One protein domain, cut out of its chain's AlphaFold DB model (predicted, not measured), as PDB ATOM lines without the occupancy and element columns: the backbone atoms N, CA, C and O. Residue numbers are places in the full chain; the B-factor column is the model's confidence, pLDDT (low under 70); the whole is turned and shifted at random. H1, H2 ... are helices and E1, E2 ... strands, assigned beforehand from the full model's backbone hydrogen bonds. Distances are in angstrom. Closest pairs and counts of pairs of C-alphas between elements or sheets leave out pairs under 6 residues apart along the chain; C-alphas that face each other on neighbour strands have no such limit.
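What this domain is: This is residues 833 to 876 and 907 to 981 of the 1078 residues of the protein "Uncharacterized protein LOC100184639" of Phallusia mammillata (UniProt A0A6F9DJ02). Contacts run through a cluster of five helices from H5 to H2, H1, H3 and then H4, with H1 and H2 as a helical hairpin and a small two-strand hairpin, E1 and E2, at one end beyond the start of H4. H3 crosses both H1 and H4 steeply. The printed part has 119 residues with named elements in the order H1, H2, H3, E1, E2, H4, H5; it is mostly helix, and its sheet is antiparallel. It is compact, with a radius of gyration of the C-alphas of 14.6 A and spans of 42 by 34 by 26 A.

How they stand to each other: Start with H1, residues 833 to 843, and H2, residues 852 to 863: this helical hairpin has a shallow tilt of 26 degrees, opposite ways. H2 touches H1 with residues 857 to 862 alone; the closest C-alphas, of Leu 838 and Leu 861, are 5.6 A apart. H3, residues 921 to 932, touches H1 at a steep tilt of 56 degrees, closest at the C-alphas of Ala 839 and Ile 926, 5.0 A. E1, residues 938 to 940, and E2, residues 943 to 947, form an antiparallel hairpin; look for N 947 and O 938, within hydrogen-bond range at 2.8 A. H4, residues 949 to 965, touches residues 926 to 931 of H3 alone, with C-alphas Leu 930 and Ala 953 closest at 5.4 A; the tilt is steep, 49 degrees. H5, residues 969 to 973, touches H2, closest at the C-alphas of Val 855 and Leu 969, 6.3 A. In H1 to H5 every O i to N i+4 pair is within hydrogen-bond range.

Where its parts are: Find C-alpha 833 at (155.345, 174.523, 219.328), where H1 begins its 15.0 A. H2 measures 16.5 A and H3 16.6 A. H4 runs 24.1 A from C-alpha 949 at (139.020, 169.584, 238.081), and H5 ends at C-alpha 973, (144.675, 163.393, 209.326).

The domain as a whole: The C-alphas farthest apart, of Asp 867 and Gln 944, are 44.3 A apart. Residues 877 to 906 are not printed, and C-alphas 876 and 907 are 18.4 A apart across the cut. Of the links printed whole, none is long. Confidence is under 70 at 28 residues, among them 907 to 914 and 937 to 946.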
ATOM      1  N   ASN A 833     156.185 173.395 219.757       86.44
ATOM      2  CA  ASN A 833     155.345 174.523 219.328       86.44
ATOM      3  C   ASN A 833     154.320 174.139 218.244       86.44
ATOM      4  O   ASN A 833     153.199 174.648 218.260       86.44
ATOM      5  N   LYS A 834     154.676 173.235 217.322       88.44
ATOM      6  CA  LYS A 834     153.791 172.743 216.250       88.44
ATOM      7  C   LYS A 834     152.674 171.880 216.859       88.44
ATOM      8  O   LYS A 834     151.492 172.123 216.619       88.44
ATOM      9  N   VAL A 835     153.051 170.957 217.750       88.44
ATOM     10  CA  VAL A 835     152.130 170.096 218.519       88.44
ATOM     11  C   VAL A 835     151.211 170.904 219.443       88.44
ATOM     12  O   VAL A 835     150.013 170.638 219.501       88.44
ATOM     13  N   ASP A 836     151.731 171.915 220.142       88.31
ATOM     14  CA  ASP A 836     150.948 172.760 221.051       88.31
ATOM     15  C   ASP A 836     149.994 173.713 220.307       88.31
ATOM     16  O   ASP A 836     148.875 173.952 220.763       88.31
ATOM     17  N   SER A 837     150.380 174.188 219.118       89.25
ATOM     18  CA  SER A 837     149.495 174.967 218.238       89.25
ATOM     19  C   SER A 837     148.312 174.132 217.740       89.25
ATOM     20  O   SER A 837     147.173 174.604 217.742       89.25
ATOM     21  N   LEU A 838     148.553 172.865 217.388       91.56
ATOM     22  CA  LEU A 838     147.497 171.901 217.081       91.56
ATOM     23  C   LEU A 838     146.636 171.585 218.317       91.56
ATOM     24  O   LEU A 838     145.410 171.604 218.230       91.56
ATOM     25  N   ALA A 839     147.248 171.354 219.482       90.44
ATOM     26  CA  ALA A 839     146.530 171.108 220.731       90.44
ATOM     27  C   ALA A 839     145.620 172.283 221.117       90.44
ATOM     28  O   ALA A 839     144.490 172.063 221.550       90.44
ATOM     29  N   LYS A 840     146.080 173.525 220.914       90.06
ATOM     30  CA  LYS A 840     145.256 174.731 221.033       90.06
ATOM     31  C   LYS A 840     144.079 174.679 220.061       90.06
ATOM     32  O   LYS A 840     142.940 174.816 220.486       90.06
ATOM     33  N   ALA A 841     144.346 174.440 218.777       87.94
ATOM     34  CA  ALA A 841     143.313 174.434 217.749       87.94
ATOM     35  C   ALA A 841     142.194 173.417 218.005       87.94
ATOM     36  O   ALA A 841     141.039 173.730 217.725       87.94
ATOM     37  N   LEU A 842     142.542 172.259 218.572       88.00
ATOM     38  CA  LEU A 842     141.615 171.217 219.007       88.00
ATOM     39  C   LEU A 842     140.847 171.601 220.283       88.00
ATOM     40  O   LEU A 842     139.634 171.443 220.334       88.00
ATOM     41  N   VAL A 843     141.524 172.121 221.313       87.81
ATOM     42  CA  VAL A 843     140.887 172.505 222.590       87.81
ATOM     43  C   VAL A 843     139.954 173.717 222.448       87.81
ATOM     44  O   VAL A 843     138.999 173.834 223.214       87.81
ATOM     45  N   ASP A 844     140.194 174.584 221.464       85.94
ATOM     46  CA  ASP A 844     139.369 175.764 221.181       85.94
ATOM     47  C   ASP A 844     138.112 175.445 220.323       85.94
ATOM     48  O   ASP A 844     137.331 176.354 220.036       85.94
ATOM     49  N   LEU A 845     137.879 174.181 219.925       84.19
ATOM     50  CA  LEU A 845     136.677 173.760 219.183       84.19
ATOM     51  C   LEU A 845     135.397 173.933 220.018       84.19
ATOM     52  O   LEU A 845     135.283 173.406 221.127       84.19
ATOM     53  N   GLN A 846     134.395 174.618 219.459       63.16
ATOM     54  CA  GLN A 846     133.115 174.877 220.126       63.16
ATOM     55  C   GLN A 846     131.967 174.102 219.468       63.16
ATOM     56  O   GLN A 846     131.613 174.351 218.321       63.16
ATOM     57  N   GLY A 847     131.343 173.199 220.231       63.50
ATOM     58  CA  GLY A 847     130.157 172.445 219.812       63.50
ATOM     59  C   GLY A 847     130.417 170.978 219.451       63.50
ATOM     60  O   GLY A 847     131.527 170.460 219.572       63.50
ATOM     61  N   ALA A 848     129.344 170.293 219.045       61.53
ATOM     62  CA  ALA A 848     129.334 168.856 218.741       61.53
ATOM     63  C   ALA A 848     129.680 168.515 217.275       61.53
ATOM     64  O   ALA A 848     129.743 167.340 216.921       61.53
ATOM     65  N   ALA A 849     129.881 169.528 216.427       65.44
ATOM     66  CA  ALA A 849     130.216 169.394 215.013       65.44
ATOM     67  C   ALA A 849     131.353 170.364 214.659       65.44
ATOM     68  O   ALA A 849     131.365 171.499 215.130       65.44
ATOM     69  N   VAL A 850     132.301 169.918 213.833       79.44
ATOM     70  CA  VAL A 850     133.465 170.717 213.417       79.44
ATOM     71  C   VAL A 850     133.145 171.443 212.109       79.44
ATOM     72  O   VAL A 850     132.785 170.806 211.121       79.44
ATOM     73  N   GLY A 851     133.278 172.772 212.092       81.75
ATOM     74  CA  GLY A 851     133.052 173.583 210.891       81.75
ATOM     75  C   GLY A 851     134.140 173.388 209.829       81.75
ATOM     76  O   GLY A 851     135.290 173.101 210.153       81.75
ATOM     77  N   GLN A 852     133.808 173.585 208.549       79.88
ATOM     78  CA  GLN A 852     134.741 173.346 207.433       79.88
ATOM     79  C   GLN A 852     136.027 174.194 207.513       79.88
ATOM     80  O   GLN A 852     137.105 173.726 207.144       79.88
ATOM     81  N   SER A 853     135.932 175.415 208.047       82.31
ATOM     82  CA  SER A 853     137.079 176.281 208.354       82.31
ATOM     83  C   SER A 853     138.004 175.674 209.414       82.31
ATOM     84  O   SER A 853     139.225 175.721 209.270       82.31
ATOM     85  N   ASP A 854     137.444 175.053 210.455       83.62
ATOM     86  CA  ASP A 854     138.211 174.343 211.478       83.62
ATOM     87  C   ASP A 854     138.822 173.044 210.957       83.62
ATOM     88  O   ASP A 854     139.963 172.743 211.305       83.62
ATOM     89  N   VAL A 855     138.132 172.318 210.068       83.94
ATOM     90  CA  VAL A 855     138.713 171.154 209.376       83.94
ATOM     91  C   VAL A 855     139.975 171.571 208.613       83.94
ATOM     92  O   VAL A 855     141.037 170.987 208.827       83.94
ATOM     93  N   GLN A 856     139.897 172.620 207.788       84.06
ATOM     94  CA  GLN A 856     141.045 173.141 207.032       84.06
ATOM     95  C   GLN A 856     142.173 173.638 207.953       84.06
ATOM     96  O   GLN A 856     143.347 173.337 207.725       84.06
ATOM     97  N   ARG A 857     141.826 174.355 209.031       88.25
ATOM     98  CA  ARG A 857     142.768 174.872 210.038       88.25
ATOM     99  C   ARG A 857     143.522 173.747 210.752       88.25
ATOM    100  O   ARG A 857     144.745 173.808 210.870       88.25
ATOM    101  N   ILE A 858     142.812 172.712 211.200       89.06
ATOM    102  CA  ILE A 858     143.388 171.562 211.909       89.06
ATOM    103  C   ILE A 858     144.199 170.680 210.952       89.06
ATOM    104  O   ILE A 858     145.288 170.251 211.321       89.06
ATOM    105  N   GLN A 859     143.739 170.468 209.714       86.94
ATOM    106  CA  GLN A 859     144.485 169.718 208.699       86.94
ATOM    107  C   GLN A 859     145.808 170.414 208.333       86.94
ATOM    108  O   GLN A 859     146.846 169.761 208.274       86.94
ATOM    109  N   SER A 860     145.798 171.742 208.163       88.44
ATOM    110  CA  SER A 860     147.015 172.536 207.940       88.44
ATOM    111  C   SER A 860     147.998 172.418 209.113       88.44
ATOM    112  O   SER A 860     149.170 172.095 208.919       88.44
ATOM    113  N   LEU A 861     147.517 172.585 210.352       89.75
ATOM    114  CA  LEU A 861     148.347 172.435 211.553       89.75
ATOM    115  C   LEU A 861     148.903 171.013 211.715       89.75
ATOM    116  O   LEU A 861     150.066 170.866 212.080       89.75
ATOM    117  N   TRP A 862     148.119 169.976 211.409       88.50
ATOM    118  CA  TRP A 862     148.572 168.583 211.437       88.50
ATOM    119  C   TRP A 862     149.651 168.292 210.393       88.50
ATOM    120  O   TRP A 862     150.660 167.670 210.716       88.50
ATOM    121  N   ASN A 863     149.492 168.783 209.162       87.50
ATOM    122  CA  ASN A 863     150.496 168.604 208.112       87.50
ATOM    123  C   ASN A 863     151.855 169.211 208.510       87.50
ATOM    124  O   ASN A 863     152.894 168.629 208.195       87.50
ATOM    125  N   ASN A 864     151.835 170.311 209.272       87.44
ATOM    126  CA  ASN A 864     153.016 171.000 209.799       87.44
ATOM    127  C   ASN A 864     153.643 170.348 211.056       87.44
ATOM    128  O   ASN A 864     154.724 170.763 211.468       87.44
ATOM    129  N   VAL A 865     153.003 169.359 211.690       87.06
ATOM    130  CA  VAL A 865     153.581 168.596 212.818       87.06
ATOM    131  C   VAL A 865     154.643 167.603 212.312       87.06
ATOM    132  O   VAL A 865     154.594 167.158 211.170       87.06
ATOM    133  N   GLU A 866     155.627 167.246 213.143       84.31
ATOM    134  CA  GLU A 866     156.707 166.320 212.765       84.31
ATOM    135  C   GLU A 866     156.177 164.912 212.411       84.31
ATOM    136  O   GLU A 866     155.301 164.374 213.090       84.31
ATOM    137  N   ASP A 867     156.767 164.244 211.415       81.62
ATOM    138  CA  ASP A 867     156.303 162.926 210.930       81.62
ATOM    139  C   ASP A 867     156.462 161.770 211.939       81.62
ATOM    140  O   ASP A 867     156.019 160.648 211.685       81.62
ATOM    141  N   PHE A 868     157.095 162.010 213.091       77.19
ATOM    142  CA  PHE A 868     157.102 161.067 214.211       77.19
ATOM    143  C   PHE A 868     155.890 161.218 215.137       77.19
ATOM    144  O   PHE A 868     155.419 160.215 215.666       77.19
ATOM    145  N   ASP A 869     155.340 162.427 215.271       80.94
ATOM    146  CA  ASP A 869     154.085 162.691 215.987       80.94
ATOM    147  C   ASP A 869     152.854 162.311 215.156       80.94
ATOM    148  O   ASP A 869     151.806 161.985 215.712       80.94
ATOM    149  N   LYS A 870     152.998 162.265 213.824       81.62
ATOM    150  CA  LYS A 870     151.989 161.719 212.903       81.62
ATOM    151  C   LYS A 870     151.850 160.187 212.956       81.62
ATOM    152  O   LYS A 870     150.980 159.631 212.287       81.62
ATOM    153  N   ARG A 871     152.712 159.468 213.690       73.44
ATOM    154  CA  ARG A 871     152.709 157.992 213.704       73.44
ATOM    155  C   ARG A 871     151.514 157.450 214.498       73.44
ATOM    156  O   ARG A 871     151.233 157.967 215.579       73.44
ATOM    157  N   PRO A 872     150.854 156.367 214.035       66.62
ATOM    158  CA  PRO A 872     149.820 155.690 214.813       66.62
ATOM    159  C   PRO A 872     150.334 155.324 216.209       66.62
ATOM    160  O   PRO A 872     151.418 154.745 216.340       66.62
ATOM    161  N   ILE A 873     149.567 155.663 217.251       64.56
ATOM    162  CA  ILE A 873     150.018 155.534 218.641       64.56
ATOM    163  C   ILE A 873     150.235 154.054 218.970       64.56
ATOM    164  O   ILE A 873     149.288 153.280 219.110       64.56
ATOM    165  N   GLN A 874     151.498 153.653 219.117       54.09
ATOM    166  CA  GLN A 874     151.833 152.270 219.436       54.09
ATOM    167  C   GLN A 874     151.403 151.928 220.868       54.09
ATOM    168  O   GLN A 874     151.777 152.591 221.838       54.09
ATOM    169  N   PHE A 875     150.628 150.851 221.009       54.00
ATOM    170  CA  PHE A 875     150.204 150.333 222.307       54.00
ATOM    171  C   PHE A 875     151.371 149.661 223.042       54.00
ATOM    172  O   PHE A 875     151.496 148.433 223.038       54.00
ATOM    173  N   GLU A 876     152.211 150.455 223.713       45.81
ATOM    174  CA  GLU A 876     153.176 149.945 224.694       45.81
ATOM    175  C   GLU A 876     152.533 148.881 225.600       45.81
ATOM    176  O   GLU A 876     151.380 149.027 226.026       45.81
ATOM    177  N   PHE A 907     136.846 144.904 225.675       50.81
ATOM    178  CA  PHE A 907     135.725 144.128 225.145       50.81
ATOM    179  C   PHE A 907     134.981 143.325 226.228       50.81
ATOM    180  O   PHE A 907     133.758 143.267 226.219       50.81
ATOM    181  N   VAL A 908     135.698 142.725 227.189       52.19
ATOM    182  CA  VAL A 908     135.095 141.872 228.236       52.19
ATOM    183  C   VAL A 908     134.435 142.665 229.369       52.19
ATOM    184  O   VAL A 908     133.485 142.174 229.972       52.19
ATOM    185  N   THR A 909     134.925 143.865 229.700       48.50
ATOM    186  CA  THR A 909     134.425 144.635 230.862       48.50
ATOM    187  C   THR A 909     133.655 145.904 230.504       48.50
ATOM    188  O   THR A 909     133.171 146.579 231.408       48.50
ATOM    189  N   GLY A 910     133.565 146.264 229.218       46.00
ATOM    190  CA  GLY A 910     132.942 147.515 228.761       46.00
ATOM    191  C   GLY A 910     133.648 148.788 229.251       46.00
ATOM    192  O   GLY A 910     133.138 149.889 229.059       46.00
ATOM    193  N   ALA A 911     134.808 148.654 229.901       49.41
ATOM    194  CA  ALA A 911     135.561 149.751 230.485       49.41
ATOM    195  C   ALA A 911     136.749 150.103 229.587       49.41
ATOM    196  O   ALA A 911     137.667 149.298 229.406       49.41
ATOM    197  N   GLU A 912     136.752 151.321 229.045       54.00
ATOM    198  CA  GLU A 912     137.873 151.801 228.241       54.00
ATOM    199  C   GLU A 912     139.177 151.817 229.071       54.00
ATOM    200  O   GLU A 912     139.197 152.340 230.194       54.00
ATOM    201  N   PRO A 913     140.288 151.255 228.557       56.06
ATOM    202  CA  PRO A 913     141.545 151.195 229.287       56.06
ATOM    203  C   PRO A 913     142.157 152.596 229.372       56.06
ATOM    204  O   PRO A 913     142.814 153.048 228.445       56.06
ATOM    205  N   GLY A 914     141.933 153.289 230.491       61.31
ATOM    206  CA  GLY A 914     142.388 154.668 230.673       61.31
ATOM    207  C   GLY A 914     143.910 154.816 230.579       61.31
ATOM    208  O   GLY A 914     144.643 154.425 231.489       61.31
ATOM    209  N   PHE A 915     144.368 155.416 229.484       71.31
ATOM    210  CA  PHE A 915     145.758 155.757 229.223       71.31
ATOM    211  C   PHE A 915     146.200 156.990 230.033       71.31
ATOM    212  O   PHE A 915     145.403 157.655 230.698       71.31
ATOM    213  N   GLY A 916     147.503 157.281 230.005       74.12
ATOM    214  CA  GLY A 916     148.067 158.507 230.582       74.12
ATOM    215  C   GLY A 916     148.331 159.557 229.498       74.12
ATOM    216  O   GLY A 916     148.657 159.153 228.382       74.12
ATOM    217  N   PRO A 917     148.265 160.869 229.809       83.81
ATOM    218  CA  PRO A 917     148.502 161.938 228.830       83.81
ATOM    219  C   PRO A 917     149.817 161.805 228.047       83.81
ATOM    220  O   PRO A 917     149.840 162.061 226.853       83.81
ATOM    221  N   THR A 918     150.876 161.294 228.681       79.69
ATOM    222  CA  THR A 918     152.211 161.093 228.086       79.69
ATOM    223  C   THR A 918     152.301 159.977 227.025       79.69
ATOM    224  O   THR A 918     153.406 159.569 226.684       79.69
ATOM    225  N   GLN A 919     151.185 159.398 226.552       77.12
ATOM    226  CA  GLN A 919     151.205 158.410 225.453       77.12
ATOM    227  C   GLN A 919     151.466 159.039 224.080       77.12
ATOM    228  O   GLN A 919     151.873 158.340 223.158       77.12
ATOM    229  N   CYS A 920     151.186 160.332 223.932       80.88
ATOM    230  CA  CYS A 920     151.402 161.092 222.711       80.88
ATOM    231  C   CYS A 920     151.614 162.560 223.097       80.88
ATOM    232  O   CYS A 920     150.916 163.072 223.976       80.88
ATOM    233  N   ARG A 921     152.546 163.254 222.434       84.56
ATOM    234  CA  ARG A 921     152.873 164.662 222.727       84.56
ATOM    235  C   ARG A 921     151.637 165.557 222.582       84.56
ATOM    236  O   ARG A 921     151.399 166.424 223.421       84.56
ATOM    237  N   LEU A 922     150.780 165.254 221.602       87.62
ATOM    238  CA  LEU A 922     149.490 165.919 221.398       87.62
ATOM    239  C   LEU A 922     148.523 165.719 222.578       87.62
ATOM    240  O   LEU A 922     147.881 166.673 223.010       87.62
ATOM    241  N   MET A 923     148.442 164.511 223.149       87.62
ATOM    242  CA  MET A 923     147.614 164.256 224.336       87.62
ATOM    243  C   MET A 923     148.132 165.015 225.564       87.62
ATOM    244  O   MET A 923     147.331 165.556 226.326       87.62
ATOM    245  N   GLU A 924     149.450 165.101 225.756       88.56
ATOM    246  CA  GLU A 924     150.053 165.851 226.865       88.56
ATOM    247  C   GLU A 924     149.863 167.374 226.728       88.56
ATOM    248  O   GLU A 924     149.586 168.056 227.722       88.56
ATOM    249  N   ALA A 925     149.920 167.908 225.504       88.81
ATOM    250  CA  ALA A 925     149.603 169.305 225.213       88.81
ATOM    251  C   ALA A 925     148.103 169.616 225.417       88.81
ATOM    252  O   ALA A 925     147.762 170.579 226.108       88.81
ATOM    253  N   ILE A 926     147.196 168.755 224.926       90.06
ATOM    254  CA  ILE A 926     145.744 168.879 225.150       90.06
ATOM    255  C   ILE A 926     145.422 168.852 226.652       90.06
ATOM    256  O   ILE A 926     144.746 169.752 227.149       90.06
ATOM    257  N   PHE A 927     145.932 167.871 227.407       89.88
ATOM    258  CA  PHE A 927     145.670 167.793 228.849       89.88
ATOM    259  C   PHE A 927     146.317 168.928 229.644       89.88
ATOM    260  O   PHE A 927     145.752 169.332 230.656       89.88
ATOM    261  N   THR A 928     147.437 169.491 229.182       88.06
ATOM    262  CA  THR A 928     147.984 170.735 229.745       88.06
ATOM    263  C   THR A 928     146.955 171.857 229.621       88.06
ATOM    264  O   THR A 928     146.440 172.327 230.635       88.06
ATOM    265  N   ARG A 929     146.540 172.182 228.391       88.75
ATOM    266  CA  ARG A 929     145.584 173.263 228.112       88.75
ATOM    267  C   ARG A 929     144.235 173.061 228.812       88.75
ATOM    268  O   ARG A 929     143.693 174.007 229.378       88.75
ATOM    269  N   LEU A 930     143.710 171.833 228.843       88.56
ATOM    270  CA  LEU A 930     142.455 171.513 229.531       88.56
ATOM    271  C   LEU A 930     142.557 171.648 231.053       88.56
ATOM    272  O   LEU A 930     141.601 172.114 231.676       88.56
ATOM    273  N   CYS A 931     143.683 171.271 231.666       85.75
ATOM    274  CA  CYS A 931     143.906 171.483 233.095       85.75
ATOM    275  C   CYS A 931     144.049 172.972 233.431       85.75
ATOM    276  O   CYS A 931     143.505 173.408 234.446       85.75
ATOM    277  N   ASP A 932     144.709 173.756 232.582       84.06
ATOM    278  CA  ASP A 932     144.903 175.192 232.806       84.06
ATOM    279  C   ASP A 932     143.575 175.963 232.640       84.06
ATOM    280  O   ASP A 932     143.236 176.802 233.472       84.06
ATOM    281  N   GLN A 933     142.733 175.571 231.673       83.38
ATOM    282  CA  GLN A 933     141.334 176.019 231.556       83.38
ATOM    283  C   GLN A 933     140.396 175.503 232.671       83.38
ATOM    284  O   GLN A 933     139.216 175.857 232.689       83.38
ATOM    285  N   THR A 934     140.849 174.616 233.562       78.44
ATOM    286  CA  THR A 934     140.036 174.063 234.663       78.44
ATOM    287  C   THR A 934     140.793 174.164 235.993       78.44
ATOM    288  O   THR A 934     141.204 173.149 236.555       78.44
ATOM    289  N   PRO A 935     141.017 175.375 236.542       65.69
ATOM    290  CA  PRO A 935     141.796 175.544 237.771       65.69
ATOM    291  C   PRO A 935     141.101 174.962 239.013       65.69
ATOM    292  O   PRO A 935     141.765 174.400 239.882       65.69
ATOM    293  N   ASN A 936     139.767 175.048 239.079       72.31
ATOM    294  CA  ASN A 936     138.966 174.730 240.264       72.31
ATOM    295  C   ASN A 936     137.931 173.613 240.014       72.31
ATOM    296  O   ASN A 936     137.482 173.434 238.879       72.31
ATOM    297  N   PRO A 937     137.500 172.883 241.063       69.75
ATOM    298  CA  PRO A 937     136.292 172.059 241.021       69.75
ATOM    299  C   PRO A 937     135.053 172.911 240.716       69.75
ATOM    300  O   PRO A 937     134.913 174.013 241.243       69.75
ATOM    301  N   ALA A 938     134.127 172.379 239.924       68.19
ATOM    302  CA  ALA A 938     132.882 173.052 239.549       68.19
ATOM    303  C   ALA A 938     131.702 172.071 239.580       68.19
ATOM    304  O   ALA A 938     131.891 170.856 239.661       68.19
ATOM    305  N   LYS A 939     130.470 172.585 239.510       59.75
ATOM    306  CA  LYS A 939     129.288 171.744 239.271       59.75
ATOM    307  C   LYS A 939     129.375 171.154 237.861       59.75
ATOM    308  O   LYS A 939     129.720 171.875 236.925       59.75
ATOM    309  N   ALA A 940     129.063 169.870 237.700       56.19
ATOM    310  CA  ALA A 940     128.843 169.324 236.362       56.19
ATOM    311  C   ALA A 940     127.563 169.946 235.774       56.19
ATOM    312  O   ALA A 940     126.591 170.155 236.497       56.19
ATOM    313  N   SER A 941     127.538 170.241 234.473       55.09
ATOM    314  CA  SER A 941     126.386 170.904 233.837       55.09
ATOM    315  C   SER A 941     125.110 170.049 233.802       55.09
ATOM    316  O   SER A 941     124.031 170.589 233.590       55.09
ATOM    317  N   THR A 942     125.225 168.736 234.030       54.34
ATOM    318  CA  THR A 942     124.131 167.748 233.936       54.34
ATOM    319  C   THR A 942     123.732 167.092 235.266       54.34
ATOM    320  O   THR A 942     122.711 166.417 235.317       54.34
ATOM    321  N   ASP A 943     124.514 167.249 236.339       53.03
ATOM    322  CA  ASP A 943     124.259 166.650 237.661       53.03
ATOM    323  C   ASP A 943     124.732 167.642 238.735       53.03
ATOM    324  O   ASP A 943     125.866 168.116 238.678       53.03
ATOM    325  N   GLN A 944     123.891 167.969 239.725       51.72
ATOM    326  CA  GLN A 944     124.124 169.076 240.676       51.72
ATOM    327  C   GLN A 944     125.288 168.844 241.666       51.72
ATOM    328  O   GLN A 944     125.512 169.633 242.589       51.72
ATOM    329  N   ARG A 945     126.052 167.766 241.481       59.16
ATOM    330  CA  ARG A 945     127.218 167.388 242.278       59.16
ATOM    331  C   ARG A 945     128.479 168.110 241.796       59.16
ATOM    332  O   ARG A 945     128.706 168.297 240.600       59.16
ATOM    333  N   PHE A 946     129.347 168.471 242.739       67.94
ATOM    334  CA  PHE A 946     130.679 168.989 242.420       67.94
ATOM    335  C   PHE A 946     131.542 167.896 241.772       67.94
ATOM    336  O   PHE A 946     131.709 166.808 242.325       67.94
ATOM    337  N   ALA A 947     132.120 168.206 240.615       73.06
ATOM    338  CA  ALA A 947     133.121 167.399 239.935       73.06
ATOM    339  C   ALA A 947     134.529 167.933 240.242       73.06
ATOM    340  O   ALA A 947     134.743 169.143 240.352       73.06
ATOM    341  N   SER A 948     135.510 167.034 240.365       82.44
ATOM    342  CA  SER A 948     136.917 167.430 240.488       82.44
ATOM    343  C   SER A 948     137.395 168.119 239.202       82.44
ATOM    344  O   SER A 948     136.884 167.833 238.116       82.44
ATOM    345  N   ARG A 949     138.423 168.977 239.287       83.50
ATOM    346  CA  ARG A 949     139.020 169.584 238.081       83.50
ATOM    347  C   ARG A 949     139.507 168.534 237.072       83.50
ATOM    348  O   ARG A 949     139.334 168.704 235.873       83.50
ATOM    349  N   TRP A 950     140.011 167.397 237.559       86.81
ATOM    350  CA  TRP A 950     140.445 166.265 236.736       86.81
ATOM    351  C   TRP A 950     139.275 165.606 236.002       86.81
ATOM    352  O   TRP A 950     139.387 165.319 234.814       86.81
ATOM    353  N   LYS A 951     138.131 165.423 236.675       84.62
ATOM    354  CA  LYS A 951     136.904 164.910 236.058       84.62
ATOM    355  C   LYS A 951     136.371 165.873 234.997       84.62
ATOM    356  O   LYS A 951     135.947 165.421 233.944       84.62
ATOM    357  N   ILE A 952     136.432 167.185 235.237       83.88
ATOM    358  CA  ILE A 952     136.006 168.207 234.266       83.88
ATOM    359  C   ILE A 952     136.944 168.231 233.049       83.88
ATOM    360  O   ILE A 952     136.465 168.259 231.919       83.88
ATOM    361  N   ALA A 953     138.263 168.142 233.254       87.19
ATOM    362  CA  ALA A 953     139.235 168.032 232.164       87.19
ATOM    363  C   ALA A 953     139.026 166.756 231.325       87.19
ATOM    364  O   ALA A 953     139.043 166.827 230.101       87.19
ATOM    365  N   VAL A 954     138.751 165.607 231.960       87.81
ATOM    366  CA  VAL A 954     138.408 164.353 231.260       87.81
ATOM    367  C   VAL A 954     137.060 164.449 230.532       87.81
ATOM    368  O   VAL A 954     136.944 163.946 229.420       87.81
ATOM    369  N   LEU A 955     136.055 165.129 231.092       86.38
ATOM    370  CA  LEU A 955     134.777 165.363 230.405       86.38
ATOM    371  C   LEU A 955     134.956 166.238 229.154       86.38
ATOM    372  O   LEU A 955     134.495 165.841 228.087       86.38
ATOM    373  N   LYS A 956     135.692 167.358 229.249       86.25
ATOM    374  CA  LYS A 956     136.057 168.185 228.082       86.25
ATOM    375  C   LYS A 956     136.850 167.386 227.038       86.25
ATOM    376  O   LYS A 956     136.581 167.499 225.849       86.25
ATOM    377  N   TYR A 957     137.801 166.559 227.474       89.31
ATOM    378  CA  TYR A 957     138.586 165.695 226.588       89.31
ATOM    379  C   TYR A 957     137.717 164.667 225.849       89.31
ATOM    380  O   TYR A 957     137.878 164.469 224.648       89.31
ATOM    381  N   ASN A 958     136.758 164.050 226.543       87.12
ATOM    382  CA  ASN A 958     135.831 163.097 225.939       87.12
ATOM    383  C   ASN A 958     134.848 163.781 224.973       87.12
ATOM    384  O   ASN A 958     134.525 163.196 223.945       87.12
ATOM    385  N   GLN A 959     134.428 165.020 225.253       85.62
ATOM    386  CA  GLN A 959     133.650 165.840 224.315       85.62
ATOM    387  C   GLN A 959     134.461 166.173 223.054       85.62
ATOM    388  O   GLN A 959     133.973 165.960 221.952       85.62
ATOM    389  N   LEU A 960     135.720 166.605 223.202       87.44
ATOM    390  CA  LEU A 960     136.635 166.833 222.077       87.44
ATOM    391  C   LEU A 960     136.824 165.565 221.229       87.44
ATOM    392  O   LEU A 960     136.730 165.622 220.006       87.44
ATOM    393  N   ARG A 961     137.044 164.413 221.872       87.00
ATOM    394  CA  ARG A 961     137.133 163.116 221.192       87.00
ATOM    395  C   ARG A 961     135.850 162.800 220.414       87.00
ATOM    396  O   ARG A 961     135.947 162.480 219.241       87.00
ATOM    397  N   GLN A 962     134.669 162.982 221.008       83.00
ATOM    398  CA  GLN A 962     133.387 162.784 220.317       83.00
ATOM    399  C   GLN A 962     133.195 163.738 219.126       83.00
ATOM    400  O   GLN A 962     132.777 163.291 218.063       83.00
ATOM    401  N   SER A 963     133.534 165.025 219.256       83.69
ATOM    402  CA  SER A 963     133.456 165.978 218.136       83.69
ATOM    403  C   SER A 963     134.449 165.653 217.011       83.69
ATOM    404  O   SER A 963     134.155 165.935 215.853       83.69
ATOM    405  N   LEU A 964     135.596 165.034 217.319       83.69
ATOM    406  CA  LEU A 964     136.535 164.519 216.315       83.69
ATOM    407  C   LEU A 964     136.022 163.235 215.651       83.69
ATOM    408  O   LEU A 964     135.995 163.181 214.423       83.69
ATOM    409  N   ASP A 965     135.580 162.251 216.438       80.00
ATOM    410  CA  ASP A 965     135.032 160.970 215.965       80.00
ATOM    411  C   ASP A 965     133.791 161.178 215.061       80.00
ATOM    412  O   ASP A 965     133.583 160.426 214.111       80.00
ATOM    413  N   ASN A 966     133.010 162.241 215.300       80.50
ATOM    414  CA  ASN A 966     131.856 162.658 214.490       80.50
ATOM    415  C   ASN A 966     132.211 163.542 213.268       80.50
ATOM    416  O   ASN A 966     131.313 164.098 212.635       80.50
ATOM    417  N   SER A 967     133.494 163.732 212.943       81.56
ATOM    418  CA  SER A 967     133.952 164.638 211.877       81.56
ATOM    419  C   SER A 967     134.750 163.918 210.785       81.56
ATOM    420  O   SER A 967     135.155 162.770 210.936       81.56
ATOM    421  N   ILE A 968     135.047 164.618 209.686       81.31
ATOM    422  CA  ILE A 968     135.934 164.103 208.627       81.31
ATOM    423  C   ILE A 968     137.433 164.173 208.986       81.31
ATOM    424  O   ILE A 968     138.264 163.630 208.257       81.31
ATOM    425  N   LEU A 969     137.810 164.802 210.109       81.88
ATOM    426  CA  LEU A 969     139.216 164.997 210.483       81.88
ATOM    427  C   LEU A 969     140.007 163.696 210.696       81.88
ATOM    428  O   LEU A 969     141.123 163.635 210.174       81.88
ATOM    429  N   PRO A 970     139.499 162.645 211.373       80.81
ATOM    430  CA  PRO A 970     140.230 161.384 211.514       80.81
ATOM    431  C   PRO A 970     140.574 160.742 210.163       80.81
ATOM    432  O   PRO A 970     141.664 160.201 210.015       80.81
ATOM    433  N   GLY A 971     139.702 160.871 209.154       76.75
ATOM    434  CA  GLY A 971     139.966 160.392 207.791       76.75
ATOM    435  C   GLY A 971     140.966 161.249 207.002       76.75
ATOM    436  O   GLY A 971     141.704 160.720 206.178       76.75
ATOM    437  N   LEU A 972     141.021 162.560 207.270       81.06
ATOM    438  CA  LEU A 972     141.930 163.506 206.602       81.06
ATOM    439  C   LEU A 972     143.308 163.645 207.268       81.06
ATOM    440  O   LEU A 972     144.221 164.200 206.657       81.06
ATOM    441  N   THR A 973     143.454 163.201 208.519       80.75
ATOM    442  CA  THR A 973     144.675 163.393 209.326       80.75
ATOM    443  C   THR A 973     145.211 162.106 209.954       80.75
ATOM    444  O   THR A 973     146.420 161.962 210.099       80.75
ATOM    445  N   GLY A 974     144.354 161.154 210.331       78.19
ATOM    446  CA  GLY A 974     144.747 160.009 211.157       78.19
ATOM    447  C   GLY A 974     144.909 160.327 212.652       78.19
ATOM    448  O   GLY A 974     145.393 159.474 213.396       78.19
ATOM    449  N   ILE A 975     144.504 161.519 213.120       84.06
ATOM    450  CA  ILE A 975     144.502 161.863 214.551       84.06
ATOM    451  C   ILE A 975     143.593 160.890 215.316       84.06
ATOM    452  O   ILE A 975     142.391 160.824 215.065       84.06
ATOM    453  N   GLN A 976     144.159 160.183 216.298       77.75
ATOM    454  CA  GLN A 976     143.430 159.278 217.189       77.75
ATOM    455  C   GLN A 976     143.678 159.655 218.657       77.75
ATOM    456  O   GLN A 976     144.803 159.578 219.150       77.75
ATOM    457  N   LEU A 977     142.622 160.047 219.376       83.69
ATOM    458  CA  LEU A 977     142.690 160.367 220.805       83.69
ATOM    459  C   LEU A 977     142.329 159.139 221.655       83.69
ATOM    460  O   LEU A 977     141.206 158.640 221.606       83.69
ATOM    461  N   LEU A 978     143.288 158.645 222.446       82.38
ATOM    462  CA  LEU A 978     143.088 157.480 223.312       82.38
ATOM    463  C   LEU A 978     142.246 157.815 224.560       82.38
ATOM    464  O   LEU A 978     142.405 158.893 225.126       82.38
ATOM    465  N   PRO A 979     141.422 156.887 225.078       80.81
ATOM    466  CA  PRO A 979     140.658 157.108 226.307       80.81
ATOM    467  C   PRO A 979     141.558 157.364 227.523       80.81
ATOM    468  O   PRO A 979     142.533 156.653 227.751       80.81
ATOM    469  N   VAL A 980     141.206 158.345 228.359       81.94
ATOM    470  CA  VAL A 980     141.969 158.730 229.561       81.94
ATOM    471  C   VAL A 980     141.038 158.817 230.771       81.94
ATOM    472  O   VAL A 980     139.901 159.267 230.661       81.94
ATOM    473  N   ASN A 981     141.517 158.387 231.946       82.38
ATOM    474  CA  ASN A 981     140.740 158.404 233.190       82.38
ATOM    475  C   ASN A 981     141.261 159.421 234.222       82.38
ATOM    476  O   ASN A 981     142.419 159.847 234.193       82.38
TER     477      ASN A 981